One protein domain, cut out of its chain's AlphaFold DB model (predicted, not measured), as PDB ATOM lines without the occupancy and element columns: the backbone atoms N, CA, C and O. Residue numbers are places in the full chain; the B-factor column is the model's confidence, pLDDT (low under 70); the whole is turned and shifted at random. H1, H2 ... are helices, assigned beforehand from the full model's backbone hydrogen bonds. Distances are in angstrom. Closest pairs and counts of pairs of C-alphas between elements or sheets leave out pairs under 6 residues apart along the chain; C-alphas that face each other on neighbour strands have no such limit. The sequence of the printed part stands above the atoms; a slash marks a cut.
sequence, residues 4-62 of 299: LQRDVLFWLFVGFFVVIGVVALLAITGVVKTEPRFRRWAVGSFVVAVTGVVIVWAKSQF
ATOM      1  N   LEU A   4     -26.165 -22.487 -48.151       66.38
ATOM      2  CA  LEU A   4     -26.819 -22.100 -46.903       66.38
ATOM      3  C   LEU A   4     -28.315 -21.770 -47.078       66.38
ATOM      4  O   LEU A   4     -29.125 -22.125 -46.229       66.38
ATOM      5  N   GLN A   5     -28.717 -21.151 -48.195       69.75
ATOM      6  CA  GLN A   5     -30.138 -20.923 -48.496       69.75
ATOM      7  C   GLN A   5     -30.888 -22.230 -48.767       69.75
ATOM      8  O   GLN A   5     -32.049 -22.359 -48.380       69.75
ATOM      9  N   ARG A   6     -30.235 -23.196 -49.424       69.75
ATOM     10  CA  ARG A   6     -30.822 -24.512 -49.701       69.75
ATOM     11  C   ARG A   6     -31.035 -25.299 -48.406       69.75
ATOM     12  O   ARG A   6     -32.099 -25.884 -48.233       69.75
ATOM     13  N   ASP A   7     -30.073 -25.240 -47.491       74.44
ATOM     14  CA  ASP A   7     -30.162 -25.910 -46.190       74.44
ATOM     15  C   ASP A   7     -31.217 -25.266 -45.283       74.44
ATOM     16  O   ASP A   7     -32.021 -25.973 -44.679       74.44
ATOM     17  N   VAL A   8     -31.289 -23.930 -45.231       82.38
ATOM     18  CA  VAL A   8     -32.339 -23.227 -44.473       82.38
ATOM     19  C   VAL A   8     -33.723 -23.570 -45.016       82.38
ATOM     20  O   VAL A   8     -34.615 -23.900 -44.238       82.38
ATOM     21  N   LEU A   9     -33.910 -23.542 -46.341       80.06
ATOM     22  CA  LEU A   9     -35.192 -23.896 -46.952       80.06
ATOM     23  C   LEU A   9     -35.565 -25.356 -46.670       80.06
ATOM     24  O   LEU A   9     -36.726 -25.640 -46.384       80.06
ATOM     25  N   PHE A  10     -34.586 -26.265 -46.696       80.75
ATOM     26  CA  PHE A  10     -34.787 -27.668 -46.343       80.75
ATOM     27  C   PHE A  10     -35.266 -27.822 -44.896       80.75
ATOM     28  O   PHE A  10     -36.294 -28.454 -44.665       80.75
ATOM     29  N   TRP A  11     -34.588 -27.204 -43.926       87.25
ATOM     30  CA  TRP A  11     -34.986 -27.295 -42.517       87.25
ATOM     31  C   TRP A  11     -36.331 -26.631 -42.228       87.25
ATOM     32  O   TRP A  11     -37.099 -27.144 -41.417       87.25
ATOM     33  N   LEU A  12     -36.653 -25.535 -42.917       90.12
ATOM     34  CA  LEU A  12     -37.950 -24.870 -42.800       90.12
ATOM     35  C   LEU A  12     -39.071 -25.769 -43.343       90.12
ATOM     36  O   LEU A  12     -40.112 -25.923 -42.703       90.12
ATOM     37  N   PHE A  13     -38.821 -26.439 -44.471       84.19
ATOM     38  CA  PHE A  13     -39.731 -27.432 -45.034       84.19
ATOM     39  C   PHE A  13     -39.904 -28.628 -44.087       84.19
ATOM     40  O   PHE A  13     -41.028 -28.960 -43.725       84.19
ATOM     41  N   VAL A  14     -38.814 -29.224 -43.593       82.50
ATOM     42  CA  VAL A  14     -38.867 -30.332 -42.621       82.50
ATOM     43  C   VAL A  14     -39.624 -29.923 -41.356       82.50
ATOM     44  O   VAL A  14     -40.517 -30.649 -40.923       82.50
ATOM     45  N   GLY A  15     -39.337 -28.743 -40.801       86.00
ATOM     46  CA  GLY A  15     -40.029 -28.210 -39.627       86.00
ATOM     47  C   GLY A  15     -41.536 -28.081 -39.845       86.00
ATOM     48  O   GLY A  15     -42.320 -28.501 -38.995       86.00
ATOM     49  N   PHE A  16     -41.956 -27.593 -41.015       89.25
ATOM     50  CA  PHE A  16     -43.369 -27.508 -41.385       89.25
ATOM     51  C   PHE A  16     -44.053 -28.886 -41.404       89.25
ATOM     52  O   PHE A  16     -45.129 -29.050 -40.824       89.25
ATOM     53  N   PHE A  17     -43.413 -29.907 -41.986       82.81
ATOM     54  CA  PHE A  17     -43.960 -31.272 -42.002       82.81
ATOM     55  C   PHE A  17     -43.993 -31.924 -40.619       82.81
ATOM     56  O   PHE A  17     -44.947 -32.641 -40.317       82.81
ATOM     57  N   VAL A  18     -43.004 -31.655 -39.761       84.19
ATOM     58  CA  VAL A  18     -43.002 -32.134 -38.371       84.19
ATOM     59  C   VAL A  18     -44.177 -31.537 -37.602       84.19
ATOM     60  O   VAL A  18     -44.898 -32.276 -36.938       84.19
ATOM     61  N   VAL A  19     -44.429 -30.231 -37.733       87.88
ATOM     62  CA  VAL A  19     -45.570 -29.575 -37.073       87.88
ATOM     63  C   VAL A  19     -46.894 -30.177 -37.545       87.88
ATOM     64  O   VAL A  19     -47.721 -30.547 -36.711       87.88
ATOM     65  N   ILE A  20     -47.084 -30.352 -38.858       85.25
ATOM     66  CA  ILE A  20     -48.292 -30.998 -39.398       85.25
ATOM     67  C   ILE A  20     -48.424 -32.432 -38.873       85.25
ATOM     68  O   ILE A  20     -49.512 -32.832 -38.460       85.25
ATOM     69  N   GLY A  21     -47.326 -33.191 -38.846       82.00
ATOM     70  CA  GLY A  21     -47.298 -34.558 -38.331       82.00
ATOM     71  C   GLY A  21     -47.693 -34.640 -36.856       82.00
ATOM     72  O   GLY A  21     -48.512 -35.480 -36.489       82.00
ATOM     73  N   VAL A  22     -47.183 -33.735 -36.015       85.56
ATOM     74  CA  VAL A  22     -47.534 -33.655 -34.586       85.56
ATOM     75  C   VAL A  22     -49.005 -33.286 -34.403       85.56
ATOM     76  O   VAL A  22     -49.705 -33.943 -33.635       85.56
ATOM     77  N   VAL A  23     -49.510 -32.286 -35.133       84.88
ATOM     78  CA  VAL A  23     -50.929 -31.891 -35.074       84.88
ATOM     79  C   VAL A  23     -51.836 -33.044 -35.514       84.88
ATOM     80  O   VAL A  23     -52.839 -33.326 -34.854       84.88
ATOM     81  N   ALA A  24     -51.462 -33.764 -36.574       80.38
ATOM     82  CA  ALA A  24     -52.174 -34.961 -37.010       80.38
ATOM     83  C   ALA A  24     -52.158 -36.052 -35.925       80.38
ATOM     84  O   ALA A  24     -53.199 -36.639 -35.633       80.38
ATOM     85  N   LEU A  25     -51.020 -36.283 -35.263       83.62
ATOM     86  CA  LEU A  25     -50.896 -37.259 -34.177       83.62
ATOM     87  C   LEU A  25     -51.778 -36.902 -32.965       83.62
ATOM     88  O   LEU A  25     -52.443 -37.771 -32.395       83.62
ATOM     89  N   LEU A  26     -51.835 -35.620 -32.596       85.50
ATOM     90  CA  LEU A  26     -52.690 -35.110 -31.516       85.50
ATOM     91  C   LEU A  26     -54.186 -35.266 -31.838       85.50
ATOM     92  O   LEU A  26     -54.985 -35.588 -30.955       85.50
ATOM     93  N   ALA A  27     -54.571 -35.107 -33.106       79.94
ATOM     94  CA  ALA A  27     -55.933 -35.388 -33.558       79.94
ATOM     95  C   ALA A  27     -56.260 -36.894 -33.531       79.94
ATOM     96  O   ALA A  27     -57.376 -37.285 -33.182       79.94
ATOM     97  N   ILE A  28     -55.292 -37.761 -33.859       78.56
ATOM     98  CA  ILE A  28     -55.467 -39.224 -33.838       78.56
ATOM     99  C   ILE A  28     -55.647 -39.749 -32.411       78.56
ATOM    100  O   ILE A  28     -56.551 -40.550 -32.163       78.56
ATOM    101  N   THR A  29     -54.812 -39.277 -31.482       83.81
ATOM    102  CA  THR A  29     -54.801 -39.684 -30.063       83.81
ATOM    103  C   THR A  29     -56.000 -39.161 -29.268       83.81
ATOM    104  O   THR A  29     -56.205 -39.572 -28.130       83.81
ATOM    105  N   GLY A  30     -56.829 -38.298 -29.866       83.19
ATOM    106  CA  GLY A  30     -58.036 -37.765 -29.235       83.19
ATOM    107  C   GLY A  30     -57.773 -36.630 -28.248       83.19
ATOM    108  O   GLY A  30     -58.703 -36.197 -27.571       83.19
ATOM    109  N   VAL A  31     -56.539 -36.114 -28.196       89.94
ATOM    110  CA  VAL A  31     -56.195 -34.905 -27.428       89.94
ATOM    111  C   VAL A  31     -56.972 -33.700 -27.969       89.94
ATOM    112  O   VAL A  31     -57.409 -32.843 -27.204       89.94
ATOM    113  N   VAL A  32     -57.219 -33.670 -29.282       86.25
ATOM    114  CA  VAL A  32     -58.096 -32.692 -29.936       86.25
ATOM    115  C   VAL A  32     -59.383 -33.386 -30.384       86.25
ATOM    116  O   VAL A  32     -59.341 -34.367 -31.130       86.25
ATOM    117  N   LYS A  33     -60.545 -32.872 -29.951       86.06
ATOM    118  CA  LYS A  33     -61.856 -33.386 -30.382       86.06
ATOM    119  C   LYS A  33     -62.031 -33.138 -31.881       86.06
ATOM    120  O   LYS A  33     -62.238 -32.007 -32.305       86.06
ATOM    121  N   THR A  34     -61.962 -34.204 -32.671       84.19
ATOM    122  CA  THR A  34     -62.205 -34.180 -34.117       84.19
ATOM    123  C   THR A  34     -63.244 -35.226 -34.501       84.19
ATOM    124  O   THR A  34     -63.437 -36.227 -33.808       84.19
ATOM    125  N   GLU A  35     -63.943 -34.987 -35.606       89.19
ATOM    126  CA  GLU A  35     -64.989 -35.884 -36.081       89.19
ATOM    127  C   GLU A  35     -64.393 -37.224 -36.580       89.19
ATOM    128  O   GLU A  35     -63.404 -37.225 -37.325       89.19
ATOM    129  N   PRO A  36     -64.969 -38.396 -36.237       83.81
ATOM    130  CA  PRO A  36     -64.378 -39.704 -36.562       83.81
ATOM    131  C   PRO A  36     -64.166 -39.968 -38.061       83.81
ATOM    132  O   PRO A  36     -63.292 -40.755 -38.440       83.81
ATOM    133  N   ARG A  37     -64.976 -39.334 -38.921       85.31
ATOM    134  CA  ARG A  37     -64.831 -39.402 -40.383       85.31
ATOM    135  C   ARG A  37     -63.610 -38.621 -40.862       85.31
ATOM    136  O   ARG A  37     -62.837 -39.150 -41.658       85.31
ATOM    137  N   PHE A  38     -63.396 -37.426 -40.316       80.88
ATOM    138  CA  PHE A  38     -62.233 -36.598 -40.618       80.88
ATOM    139  C   PHE A  38     -60.929 -37.321 -40.264       80.88
ATOM    140  O   PHE A  38     -60.014 -37.372 -41.079       80.88
ATOM    141  N   ARG A  39     -60.877 -37.989 -39.104       79.06
ATOM    142  CA  ARG A  39     -59.685 -38.716 -38.631       79.06
ATOM    143  C   ARG A  39     -59.224 -39.821 -39.586       79.06
ATOM    144  O   ARG A  39     -58.029 -39.976 -39.810       79.06
ATOM    145  N   ARG A  40     -60.152 -40.591 -40.167       80.19
ATOM    146  CA  ARG A  40     -59.812 -41.667 -41.119       80.19
ATOM    147  C   ARG A  40     -59.325 -41.126 -42.459       80.19
ATOM    148  O   ARG A  40     -58.366 -41.657 -43.010       80.19
ATOM    149  N   TRP A  41     -59.961 -40.067 -42.954       84.88
ATOM    150  CA  TRP A  41     -59.567 -39.443 -44.213       84.88
ATOM    151  C   TRP A  41     -58.219 -38.718 -44.090       84.88
ATOM    152  O   TRP A  41     -57.325 -38.950 -44.895       84.88
ATOM    153  N   ALA A  42     -58.027 -37.930 -43.027       78.62
ATOM    154  CA  ALA A  42     -56.817 -37.141 -42.805       78.62
ATOM    155  C   ALA A  42     -55.547 -38.001 -42.694       78.62
ATOM    156  O   ALA A  42     -54.518 -37.643 -43.262       78.62
ATOM    157  N   VAL A  43     -55.619 -39.155 -42.022       78.12
ATOM    158  CA  VAL A  43     -54.472 -40.073 -41.904       78.12
ATOM    159  C   VAL A  43     -54.099 -40.672 -43.258       78.12
ATOM    160  O   VAL A  43     -52.923 -40.682 -43.613       78.12
ATOM    161  N   GLY A  44     -55.088 -41.122 -44.038       79.19
ATOM    162  CA  GLY A  44     -54.848 -41.658 -45.378       79.19
ATOM    163  C   GLY A  44     -54.218 -40.619 -46.306       79.19
ATOM    164  O   GLY A  44     -53.183 -40.884 -46.918       79.19
ATOM    165  N   SER A  45     -54.784 -39.409 -46.343       79.38
ATOM    166  CA  SER A  45     -54.263 -38.297 -47.145       79.38
ATOM    167  C   SER A  45     -52.845 -37.897 -46.731       79.38
ATOM    168  O   SER A  45     -52.002 -37.657 -47.592       79.38
ATOM    169  N   PHE A  46     -52.556 -37.867 -45.426       80.19
ATOM    170  CA  PHE A  46     -51.230 -37.528 -44.908       80.19
ATOM    171  C   PHE A  46     -50.177 -38.569 -45.295       80.19
ATOM    172  O   PHE A  46     -49.119 -38.200 -45.800       80.19
ATOM    173  N   VAL A  47     -50.467 -39.865 -45.129       81.81
ATOM    174  CA  VAL A  47     -49.533 -40.938 -45.508       81.81
ATOM    175  C   VAL A  47     -49.238 -40.894 -47.007       81.81
ATOM    176  O   VAL A  47     -48.072 -40.962 -47.393       81.81
ATOM    177  N   VAL A  48     -50.257 -40.720 -47.854       85.19
ATOM    178  CA  VAL A  48     -50.071 -40.611 -49.311       85.19
ATOM    179  C   VAL A  48     -49.251 -39.370 -49.674       85.19
ATOM    180  O   VAL A  48     -48.319 -39.474 -50.470       85.19
ATOM    181  N   ALA A  49     -49.539 -38.218 -49.063       82.75
ATOM    182  CA  ALA A  49     -48.813 -36.977 -49.323       82.75
ATOM    183  C   ALA A  49     -47.338 -37.069 -48.902       82.75
ATOM    184  O   ALA A  49     -46.456 -36.761 -49.701       82.75
ATOM    185  N   VAL A  50     -47.054 -37.548 -47.685       80.50
ATOM    186  CA  VAL A  50     -45.678 -37.707 -47.188       80.50
ATOM    187  C   VAL A  50     -44.921 -38.741 -48.014       80.50
ATOM    188  O   VAL A  50     -43.797 -38.477 -48.426       80.50
ATOM    189  N   THR A  51     -45.538 -39.883 -48.328       78.88
ATOM    190  CA  THR A  51     -44.912 -40.914 -49.172       78.88
ATOM    191  C   THR A  51     -44.611 -40.368 -50.567       78.88
ATOM    192  O   THR A  51     -43.520 -40.585 -51.087       78.88
ATOM    193  N   GLY A  52     -45.530 -39.593 -51.151       85.62
ATOM    194  CA  GLY A  52     -45.317 -38.910 -52.427       85.62
ATOM    195  C   GLY A  52     -44.142 -37.934 -52.381       85.62
ATOM    196  O   GLY A  52     -43.268 -37.999 -53.240       85.62
ATOM    197  N   VAL A  53     -44.066 -37.083 -51.351       81.56
ATOM    198  CA  VAL A  53     -42.959 -36.127 -51.167       81.56
ATOM    199  C   VAL A  53     -41.630 -36.846 -50.944       81.56
ATOM    200  O   VAL A  53     -40.640 -36.463 -51.556       81.56
ATOM    201  N   VAL A  54     -41.592 -37.904 -50.131       75.56
ATOM    202  CA  VAL A  54     -40.375 -38.692 -49.883       75.56
ATOM    203  C   VAL A  54     -39.919 -39.405 -51.150       75.56
ATOM    204  O   VAL A  54     -38.734 -39.365 -51.454       75.56
ATOM    205  N   ILE A  55     -40.826 -40.002 -51.929       76.12
ATOM    206  CA  ILE A  55     -40.479 -40.635 -53.209       76.12
ATOM    207  C   ILE A  55     -39.982 -39.588 -54.205       76.12
ATOM    208  O   ILE A  55     -38.977 -39.824 -54.866       76.12
ATOM    209  N   VAL A  56     -40.647 -38.434 -54.315       79.19
ATOM    210  CA  VAL A  56     -40.215 -37.343 -55.199       79.19
ATOM    211  C   VAL A  56     -38.872 -36.782 -54.753       79.19
ATOM    212  O   VAL A  56     -38.034 -36.533 -55.605       79.19
ATOM    213  N   TRP A  57     -38.621 -36.628 -53.453       75.69
ATOM    214  CA  TRP A  57     -37.346 -36.149 -52.920       75.69
ATOM    215  C   TRP A  57     -36.226 -37.177 -53.092       75.69
ATOM    216  O   TRP A  57     -35.165 -36.828 -53.597       75.69
ATOM    217  N   ALA A  58     -36.471 -38.445 -52.754       69.75
ATOM    218  CA  ALA A  58     -35.530 -39.546 -52.944       69.75
ATOM    219  C   ALA A  58     -35.211 -39.764 -54.426       69.75
ATOM    220  O   ALA A  58     -34.070 -40.045 -54.774       69.75
ATOM    221  N   LYS A  59     -36.197 -39.575 -55.311       64.75
ATOM    222  CA  LYS A  59     -35.964 -39.521 -56.754       64.75
ATOM    223  C   LYS A  59     -35.215 -38.249 -57.136       64.75
ATOM    224  O   LYS A  59     -34.241 -38.356 -57.841       64.75
ATOM    225  N   SER A  60     -35.558 -37.075 -56.610       62.94
ATOM    226  CA  SER A  60     -34.880 -35.786 -56.865       62.94
ATOM    227  C   SER A  60     -33.427 -35.722 -56.362       62.94
ATOM    228  O   SER A  60     -32.674 -34.847 -56.775       62.94
ATOM    229  N   GLN A  61     -32.980 -36.698 -55.563       60.22
ATOM    230  CA  GLN A  61     -31.553 -37.009 -55.383       60.22
ATOM    231  C   GLN A  61     -30.909 -37.595 -56.660       60.22
ATOM    232  O   GLN A  61     -29.786 -38.098 -56.593       60.22
ATOM    233  N   PHE A  62     -31.600 -37.560 -57.811       54.25
ATOM    234  CA  PHE A  62     -31.049 -37.912 -59.113       54.25
ATOM    235  C   PHE A  62     -29.688 -37.236 -59.268       54.25
ATOM    236  O   PHE A  62     -29.547 -36.063 -58.899       54.25
TER     237      PHE A  62
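AT A GLANCE: This is residues 4 to 62 of the 299 residues of an uncharacterized protein of Nitrospirae bacterium (UniProt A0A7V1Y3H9). The model is a long helical hairpin shaped like a narrow V: two helices of equal residue count, H1 and H2, run opposite ways and come together only near the loop that joins them. From there they spread apart, and residues 4 to 16 of H1 and the stretch of residues 51 to 62 stand free. The printed part has 59 residues, with two named helices in the order H1, H2 and no named strand; its class is all helix. The whole is loose, with a radius of gyration of the C-alphas of 14.1 A, and flat, spanning 40 by 21 by 11 A.

IN THESE COORDINATES: H1 is residues 4 to 28, 35.8 A from first to last C-alpha, and begins at C-alpha 4 at (-26.819, -22.100, -46.903). It ends at C-alpha 28 at (-55.467, -39.224, -33.838). H2 is residues 36 to 60, 36.0 A long, and ends at C-alpha 60 at (-34.880, -35.786, -56.865).

HOW THE PARTS SIT: H1 and H2 form a helical hairpin, running opposite ways at a shallow tilt of 23 degrees. They touch, with residues 24 to 28 of H1 and residues 39 to 43 of H2 alone; the closest C-alphas are those of Ile 28 and Arg 39, 6.4 A apart. Their centres are 13.6 A apart. In H1 every O i to N i+4 pair is within hydrogen-bond range; in H2 20 of 21 are.

THE WHOLE: The two C-alphas farthest apart are those of Leu 4 and Pro 36, at 42.7 A, while the first and last printed C-alphas, of Leu 4 and Phe 62, are 20.4 A apart. The link from H1 to H2, 7 residues, is short, and the printed part has no cut. The mean pLDDT of the printed part is 80.2; residues 4 to 6 and 58 to 62 are under 70.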